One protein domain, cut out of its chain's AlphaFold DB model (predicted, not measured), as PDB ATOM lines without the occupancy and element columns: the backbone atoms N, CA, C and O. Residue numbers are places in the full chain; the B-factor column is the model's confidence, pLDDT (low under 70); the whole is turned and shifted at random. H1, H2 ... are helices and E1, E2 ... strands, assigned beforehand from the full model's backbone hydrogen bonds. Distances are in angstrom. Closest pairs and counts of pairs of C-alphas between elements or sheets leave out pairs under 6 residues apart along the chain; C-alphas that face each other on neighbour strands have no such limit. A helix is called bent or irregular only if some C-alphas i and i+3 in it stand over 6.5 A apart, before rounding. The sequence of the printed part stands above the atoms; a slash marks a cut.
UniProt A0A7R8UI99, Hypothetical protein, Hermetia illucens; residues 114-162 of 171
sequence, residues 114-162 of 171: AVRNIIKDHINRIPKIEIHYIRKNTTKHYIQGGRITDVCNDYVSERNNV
ATOM      1  N   ALA A 114     154.923 234.660 161.018       85.75
ATOM      2  CA  ALA A 114     154.437 236.004 161.333       85.75
ATOM      3  C   ALA A 114     154.589 236.971 160.145       85.75
ATOM      4  O   ALA A 114     153.629 237.635 159.759       85.75
ATOM      5  N   VAL A 115     155.768 237.011 159.512       85.06
ATOM      6  CA  VAL A 115     155.999 237.862 158.331       85.06
ATOM      7  C   VAL A 115     155.153 237.386 157.152       85.06
ATOM      8  O   VAL A 115     154.601 238.204 156.419       85.06
ATOM      9  N   ARG A 116     154.995 236.068 156.984       86.88
ATOM     10  CA  ARG A 116     154.131 235.506 155.942       86.88
ATOM     11  C   ARG A 116     152.668 235.921 156.130       86.88
ATOM     12  O   ARG A 116     152.013 236.242 155.142       86.88
ATOM     13  N   ASN A 117     152.165 235.930 157.360       88.44
ATOM     14  CA  ASN A 117     150.790 236.335 157.653       88.44
ATOM     15  C   ASN A 117     150.573 237.827 157.398       88.44
ATOM     16  O   ASN A 117     149.618 238.170 156.714       88.44
ATOM     17  N   ILE A 118     151.520 238.687 157.786       87.31
ATOM     18  CA  ILE A 118     151.474 240.124 157.462       87.31
ATOM     19  C   ILE A 118     151.353 240.350 155.944       87.31
ATOM     20  O   ILE A 118     150.556 241.170 155.491       87.31
ATOM     21  N   ILE A 119     152.113 239.598 155.141       87.06
ATOM     22  CA  ILE A 119     152.055 239.692 153.674       87.06
ATOM     23  C   ILE A 119     150.708 239.189 153.139       87.06
ATOM     24  O   ILE A 119     150.115 239.837 152.277       87.06
ATOM     25  N   LYS A 120     150.201 238.055 153.645       89.25
ATOM     26  CA  LYS A 120     148.876 237.528 153.264       89.25
ATOM     27  C   LYS A 120     147.770 238.541 153.570       89.25
ATOM     28  O   LYS A 120     146.885 238.727 152.738       89.25
ATOM     29  N   ASP A 121     147.836 239.200 154.722       89.81
ATOM     30  CA  ASP A 121     146.848 240.191 155.143       89.81
ATOM     31  C   ASP A 121     146.859 241.412 154.224       89.81
ATOM     32  O   ASP A 121     145.797 241.836 153.773       89.81
ATOM     33  N   HIS A 122     148.040 241.927 153.863       87.69
ATOM     34  CA  HIS A 122     148.151 243.013 152.887       87.69
ATOM     35  C   HIS A 122     147.574 242.607 151.518       87.69
ATOM     36  O   HIS A 122     146.736 243.320 150.974       87.69
ATOM     37  N   ILE A 123     147.911 241.416 151.003       87.25
ATOM     38  CA  ILE A 123     147.350 240.904 149.737       87.25
ATOM     39  C   ILE A 123     145.819 240.782 149.804       87.25
ATOM     40  O   ILE A 123     145.130 241.037 148.818       87.25
ATOM     41  N   ASN A 124     145.268 240.391 150.954       87.88
ATOM     42  CA  ASN A 124     143.825 240.235 151.131       87.88
ATOM     43  C   ASN A 124     143.064 241.559 151.261       87.88
ATOM     44  O   ASN A 124     141.857 241.556 151.032       87.88
ATOM     45  N   ARG A 125     143.735 242.673 151.582       86.06
ATOM     46  CA  ARG A 125     143.129 244.017 151.570       86.06
ATOM     47  C   ARG A 125     142.880 244.537 150.156       86.06
ATOM     48  O   ARG A 125     142.019 245.393 149.973       86.06
ATOM     49  N   ILE A 126     143.611 244.028 149.166       86.12
ATOM     50  CA  ILE A 126     143.481 244.461 147.776       86.12
ATOM     51  C   ILE A 126     142.125 243.987 147.227       86.12
ATOM     52  O   ILE A 126     141.813 242.795 147.328       86.12
ATOM     53  N   PRO A 127     141.317 244.878 146.622       86.00
ATOM     54  CA  PRO A 127     140.021 244.509 146.075       86.00
ATOM     55  C   PRO A 127     140.179 243.482 144.949       86.00
ATOM     56  O   PRO A 127     140.922 243.673 143.983       86.00
ATOM     57  N   LYS A 128     139.456 242.371 145.092       85.06
ATOM     58  CA  LYS A 128     139.455 241.249 144.153       85.06
ATOM     59  C   LYS A 128     138.237 241.345 143.247       85.06
ATOM     60  O   LYS A 128     137.127 241.582 143.712       85.06
ATOM     61  N   ILE A 129     138.447 241.109 141.961       82.56
ATOM     62  CA  ILE A 129     137.407 241.130 140.941       82.56
ATOM     63  C   ILE A 129     137.173 239.727 140.424       82.56
ATOM     64  O   ILE A 129     138.100 238.991 140.068       82.56
ATOM     65  N   GLU A 130     135.902 239.366 140.372       71.12
ATOM     66  CA  GLU A 130     135.453 238.135 139.753       71.12
ATOM     67  C   GLU A 130     135.370 238.299 138.234       71.12
ATOM     68  O   GLU A 130     134.778 239.254 137.727       71.12
ATOM     69  N   ILE A 131     135.892 237.330 137.481       74.06
ATOM     70  CA  ILE A 131     135.688 237.318 136.031       74.06
ATOM     71  C   ILE A 131     134.304 236.760 135.729       74.06
ATOM     72  O   ILE A 131     134.098 235.547 135.743       74.06
ATOM     73  N   HIS A 132     133.388 237.658 135.372       68.38
ATOM     74  CA  HIS A 132     132.023 237.348 134.944       68.38
ATOM     75  C   HIS A 132     131.952 236.209 133.901       68.38
ATOM     76  O   HIS A 132     131.088 235.342 133.997       68.38
ATOM     77  N   TYR A 133     132.910 236.148 132.968       65.88
ATOM     78  CA  TYR A 133     132.933 235.186 131.857       65.88
ATOM     79  C   TYR A 133     133.486 233.781 132.182       65.88
ATOM     80  O   TYR A 133     133.297 232.873 131.378       65.88
ATOM     81  N   ILE A 134     134.156 233.557 133.323       65.25
ATOM     82  CA  ILE A 134     134.848 232.275 133.626       65.25
ATOM     83  C   ILE A 134     134.323 231.630 134.929       65.25
ATOM     84  O   ILE A 134     134.809 230.587 135.369       65.25
ATOM     85  N   ARG A 135     133.259 232.193 135.525       63.78
ATOM     86  CA  ARG A 135     132.683 231.762 136.818       63.78
ATOM     87  C   ARG A 135     132.335 230.272 136.900       63.78
ATOM     88  O   ARG A 135     132.426 229.694 137.975       63.78
ATOM     89  N   LYS A 136     131.959 229.638 135.783       71.50
ATOM     90  CA  LYS A 136     131.634 228.199 135.756       71.50
ATOM     91  C   LYS A 136     132.860 227.284 135.862       71.50
ATOM     92  O   LYS A 136     132.706 226.144 136.279       71.50
ATOM     93  N   ASN A 137     134.053 227.768 135.507       72.94
ATOM     94  CA  ASN A 137     135.233 226.920 135.318       72.94
ATOM     95  C   ASN A 137     136.351 227.165 136.347       72.94
ATOM     96  O   ASN A 137     137.249 226.333 136.455       72.94
ATOM     97  N   THR A 138     136.351 228.285 137.090       77.44
ATOM     98  CA  THR A 138     137.428 228.588 138.055       77.44
ATOM     99  C   THR A 138     136.962 229.410 139.259       77.44
ATOM    100  O   THR A 138     136.114 230.284 139.118       77.44
ATOM    101  N   THR A 139     137.612 229.212 140.411       77.12
ATOM    102  CA  THR A 139     137.473 230.025 141.641       77.12
ATOM    103  C   THR A 139     138.522 231.145 141.749       77.12
ATOM    104  O   THR A 139     138.738 231.723 142.817       77.12
ATOM    105  N   LYS A 140     139.243 231.432 140.658       79.94
ATOM    106  CA  LYS A 140     140.341 232.405 140.646       79.94
ATOM    107  C   LYS A 140     139.789 233.828 140.568       79.94
ATOM    108  O   LYS A 140     138.905 234.111 139.766       79.94
ATOM    109  N   HIS A 141     140.361 234.716 141.373       77.00
ATOM    110  CA  HIS A 141     140.018 236.135 141.407       77.00
ATOM    111  C   HIS A 141     141.177 236.963 140.856       77.00
ATOM    112  O   HIS A 141     142.335 236.555 140.964       77.00
ATOM    113  N   TYR A 142     140.869 238.119 140.277       79.75
ATOM    114  CA  TYR A 142     141.848 238.988 139.631       79.75
ATOM    115  C   TYR A 142     141.969 240.307 140.384       79.75
ATOM    116  O   TYR A 142     140.999 240.799 140.948       79.75
ATOM    117  N   ILE A 143     143.165 240.885 140.383       81.50
ATOM    118  CA  ILE A 143     143.407 242.241 140.879       81.50
ATOM    119  C   ILE A 143     143.347 243.162 139.659       81.50
ATOM    120  O   ILE A 143     144.021 242.899 138.660       81.50
ATOM    121  N   GLN A 144     142.504 244.194 139.690       70.62
ATOM    122  CA  GLN A 144     142.322 245.068 138.530       70.62
ATOM    123  C   GLN A 144     143.494 246.040 138.375       70.62
ATOM    124  O   GLN A 144     143.742 246.860 139.250       70.62
ATOM    125  N   GLY A 145     144.161 245.986 137.218       63.34
ATOM    126  CA  GLY A 145     144.872 247.138 136.652       63.34
ATOM    127  C   GLY A 145     146.231 247.529 137.243       63.34
ATOM    128  O   GLY A 145     146.634 248.665 137.026       63.34
ATOM    129  N   GLY A 146     146.963 246.640 137.921       65.31
ATOM    130  CA  GLY A 146     148.296 246.949 138.463       65.31
ATOM    131  C   GLY A 146     149.373 245.946 138.054       65.31
ATOM    132  O   GLY A 146     149.094 244.760 137.849       65.31
ATOM    133  N   ARG A 147     150.628 246.399 137.951       75.81
ATOM    134  CA  ARG A 147     151.783 245.493 137.893       75.81
ATOM    135  C   ARG A 147     152.013 244.952 139.303       75.81
ATOM    136  O   ARG A 147     151.800 245.648 140.289       75.81
ATOM    137  N   ILE A 148     152.527 243.730 139.420       79.75
ATOM    138  CA  ILE A 148     152.905 243.149 140.726       79.75
ATOM    139  C   ILE A 148     153.894 244.061 141.477       79.75
ATOM    140  O   ILE A 148     153.900 244.103 142.703       79.75
ATOM    141  N   THR A 149     154.701 244.828 140.741       82.12
ATOM    142  CA  THR A 149     155.604 245.841 141.298       82.12
ATOM    143  C   THR A 149     154.878 246.908 142.102       82.12
ATOM    144  O   THR A 149     155.397 247.336 143.124       82.12
ATOM    145  N   ASP A 150     153.688 247.308 141.670       83.25
ATOM    146  CA  ASP A 150     152.942 248.412 142.271       83.25
ATOM    147  C   ASP A 150     152.394 247.964 143.630       83.25
ATOM    148  O   ASP A 150     152.626 248.626 144.634       83.25
ATOM    149  N   VAL A 151     151.861 246.739 143.695       83.81
ATOM    150  CA  VAL A 151     151.457 246.079 144.949       83.81
ATOM    151  C   VAL A 151     152.616 245.990 145.949       83.81
ATOM    152  O   VAL A 151     152.447 246.235 147.141       83.81
ATOM    153  N   CYS A 152     153.822 245.653 145.480       84.50
ATOM    154  CA  CYS A 152     155.002 245.634 146.345       84.50
ATOM    155  C   CYS A 152     155.380 247.037 146.840       84.50
ATOM    156  O   CYS A 152     155.764 247.191 147.999       84.50
ATOM    157  N   ASN A 153     155.289 248.050 145.979       86.19
ATOM    158  CA  ASN A 153     155.617 249.429 146.331       86.19
ATOM    159  C   ASN A 153     154.616 250.013 147.338       86.19
ATOM    160  O   ASN A 153     155.039 250.701 148.269       86.19
ATOM    161  N   ASP A 154     153.328 249.696 147.203       84.38
ATOM    162  CA  ASP A 154     152.276 250.095 148.143       84.38
ATOM    163  C   ASP A 154     152.539 249.497 149.530       84.38
ATOM    164  O   ASP A 154     152.606 250.228 150.518       84.38
ATOM    165  N   TYR A 155     152.826 248.192 149.603       85.19
ATOM    166  CA  TYR A 155     153.215 247.524 150.850       85.19
ATOM    167  C   TYR A 155     154.438 248.172 151.521       85.19
ATOM    168  O   TYR A 155     154.463 248.377 152.737       85.19
ATOM    169  N   VAL A 156     155.473 248.491 150.737       85.81
ATOM    170  CA  VAL A 156     156.693 249.136 151.247       85.81
ATOM    171  C   VAL A 156     156.393 250.554 151.741       85.81
ATOM    172  O   VAL A 156     156.892 250.946 152.795       85.81
ATOM    173  N   SER A 157     155.548 251.303 151.032       83.25
ATOM    174  CA  SER A 157     155.150 252.667 151.402       83.25
ATOM    175  C   SER A 157     154.318 252.685 152.687       83.25
ATOM    176  O   SER A 157     154.625 253.447 153.602       83.25
ATOM    177  N   GLU A 158     153.328 251.795 152.813       79.94
ATOM    178  CA  GLU A 158     152.539 251.610 154.039       79.94
ATOM    179  C   GLU A 158     153.433 251.289 155.240       79.94
ATOM    180  O   GLU A 158     153.252 251.840 156.325       79.94
ATOM    181  N   ARG A 159     154.432 250.422 155.048       75.38
ATOM    182  CA  ARG A 159     155.328 249.993 156.123       75.38
ATOM    183  C   ARG A 159     156.340 251.064 156.527       75.38
ATOM    184  O   ARG A 159     156.647 251.167 157.709       75.38
ATOM    185  N   ASN A 160     156.842 251.859 155.585       71.38
ATOM    186  CA  ASN A 160     157.778 252.950 155.873       71.38
ATOM    187  C   ASN A 160     157.111 254.128 156.604       71.38
ATOM    188  O   ASN A 160     157.781 254.841 157.347       71.38
ATOM    189  N   ASN A 161     155.798 254.308 156.432       59.66
ATOM    190  CA  ASN A 161     155.014 255.324 157.141       59.66
ATOM    191  C   ASN A 161     154.691 254.939 158.595       59.66
ATOM    192  O   ASN A 161     154.317 255.798 159.392       59.66
ATOM    193  N   VAL A 162     154.856 253.666 158.964       54.84
ATOM    194  CA  VAL A 162     154.802 253.214 160.356       54.84
ATOM    195  C   VAL A 162     156.228 253.240 160.893       54.84
ATOM    196  O   VAL A 162     156.985 252.276 160.778       54.84
TER     197      VAL A 162
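AT A GLANCE: This is residues 114 to 162 of the 171 residues of the protein "Hypothetical protein" of Hermetia illucens (UniProt A0A7R8UI99). A small two-stranded hairpin, E1 and E2, reaches out from a loose pair of helices, H1 and H2, which are set steeply to each other at the opposite end of the longest axis and come close at one place. The hairpin's loop sticks out at the far end with residues 132 to 137, and residues 145 to 150, of which 148 to 150 belong to H2, also stand free. The printed part has 49 residues with two named helices and two named strands, in the order H1, E1, E2, H2; the sheet's order is E1 - E2, antiparallel, and the class is mostly helix. The whole is loose, with a radius of gyration of the C-alphas of 13.4 A, and it is only just flat, spanning 41 by 24 by 13 A.

HOW THE PARTS SIT: The sheet consists of E1, residues 128 to 130, and E2, residues 141 to 143, which form a hairpin. These antiparallel neighbours have an angle of 130 degrees between their N-to-C directions. The C-alphas of Ile 129 and Tyr 142 face each other at 5.1 A. N 129 and O 142 are within hydrogen-bond range at 2.8 A, and N 142 and O 129 at 2.9 A. A tight link of two residues joins H1, residues 114 to 125, to E1, and a tight link of four residues joins E2 to H2, residues 148 to 160. H1 and H2 are close but not clearly touching, with 1 pair of C-alphas within 8 A, those of His 122 and Tyr 155, 7.1 A apart. The two helices run opposite ways at a steep tilt of 65 degrees, and their centres are 12.2 A apart. H1 is apart from E2, and E1 is apart from H2. In H1 and H2 every O i to N i+4 pair is within hydrogen-bond range.

IN THESE COORDINATES: E1 begins at C-alpha 128, at (139.455, 241.249, 144.153), and has 3 residues, Lys 128 to Glu 130. E2 also has 3 residues, His 141 to Ile 143. H2 is the longest helix, with 13 residues, and measures 18.7 A from C-alpha 148 to C-alpha 160, at (157.778, 252.950, 155.873). H1 has 12 residues and measures 17.0 A from C-alpha 114, at (154.437, 236.004, 161.333), to C-alpha 125. Neither helix is bent.

THE WHOLE: The two C-alphas farthest apart are those of Lys 136 and Val 162, at 42.0 A. The first and last printed C-alphas, those of Ala 114 and Val 162, are 17.2 A apart. Without the stretches that stand free, the body has 37 residues and spans 36 by 21 by 11 A. The printed part has no cut and no long link; the link from E1 to E2 is short, with 10 residues. The mean pLDDT of the printed part is 78.9, and it is under 70 in residues 132 to 135, 145 to 146 and 161 to 162.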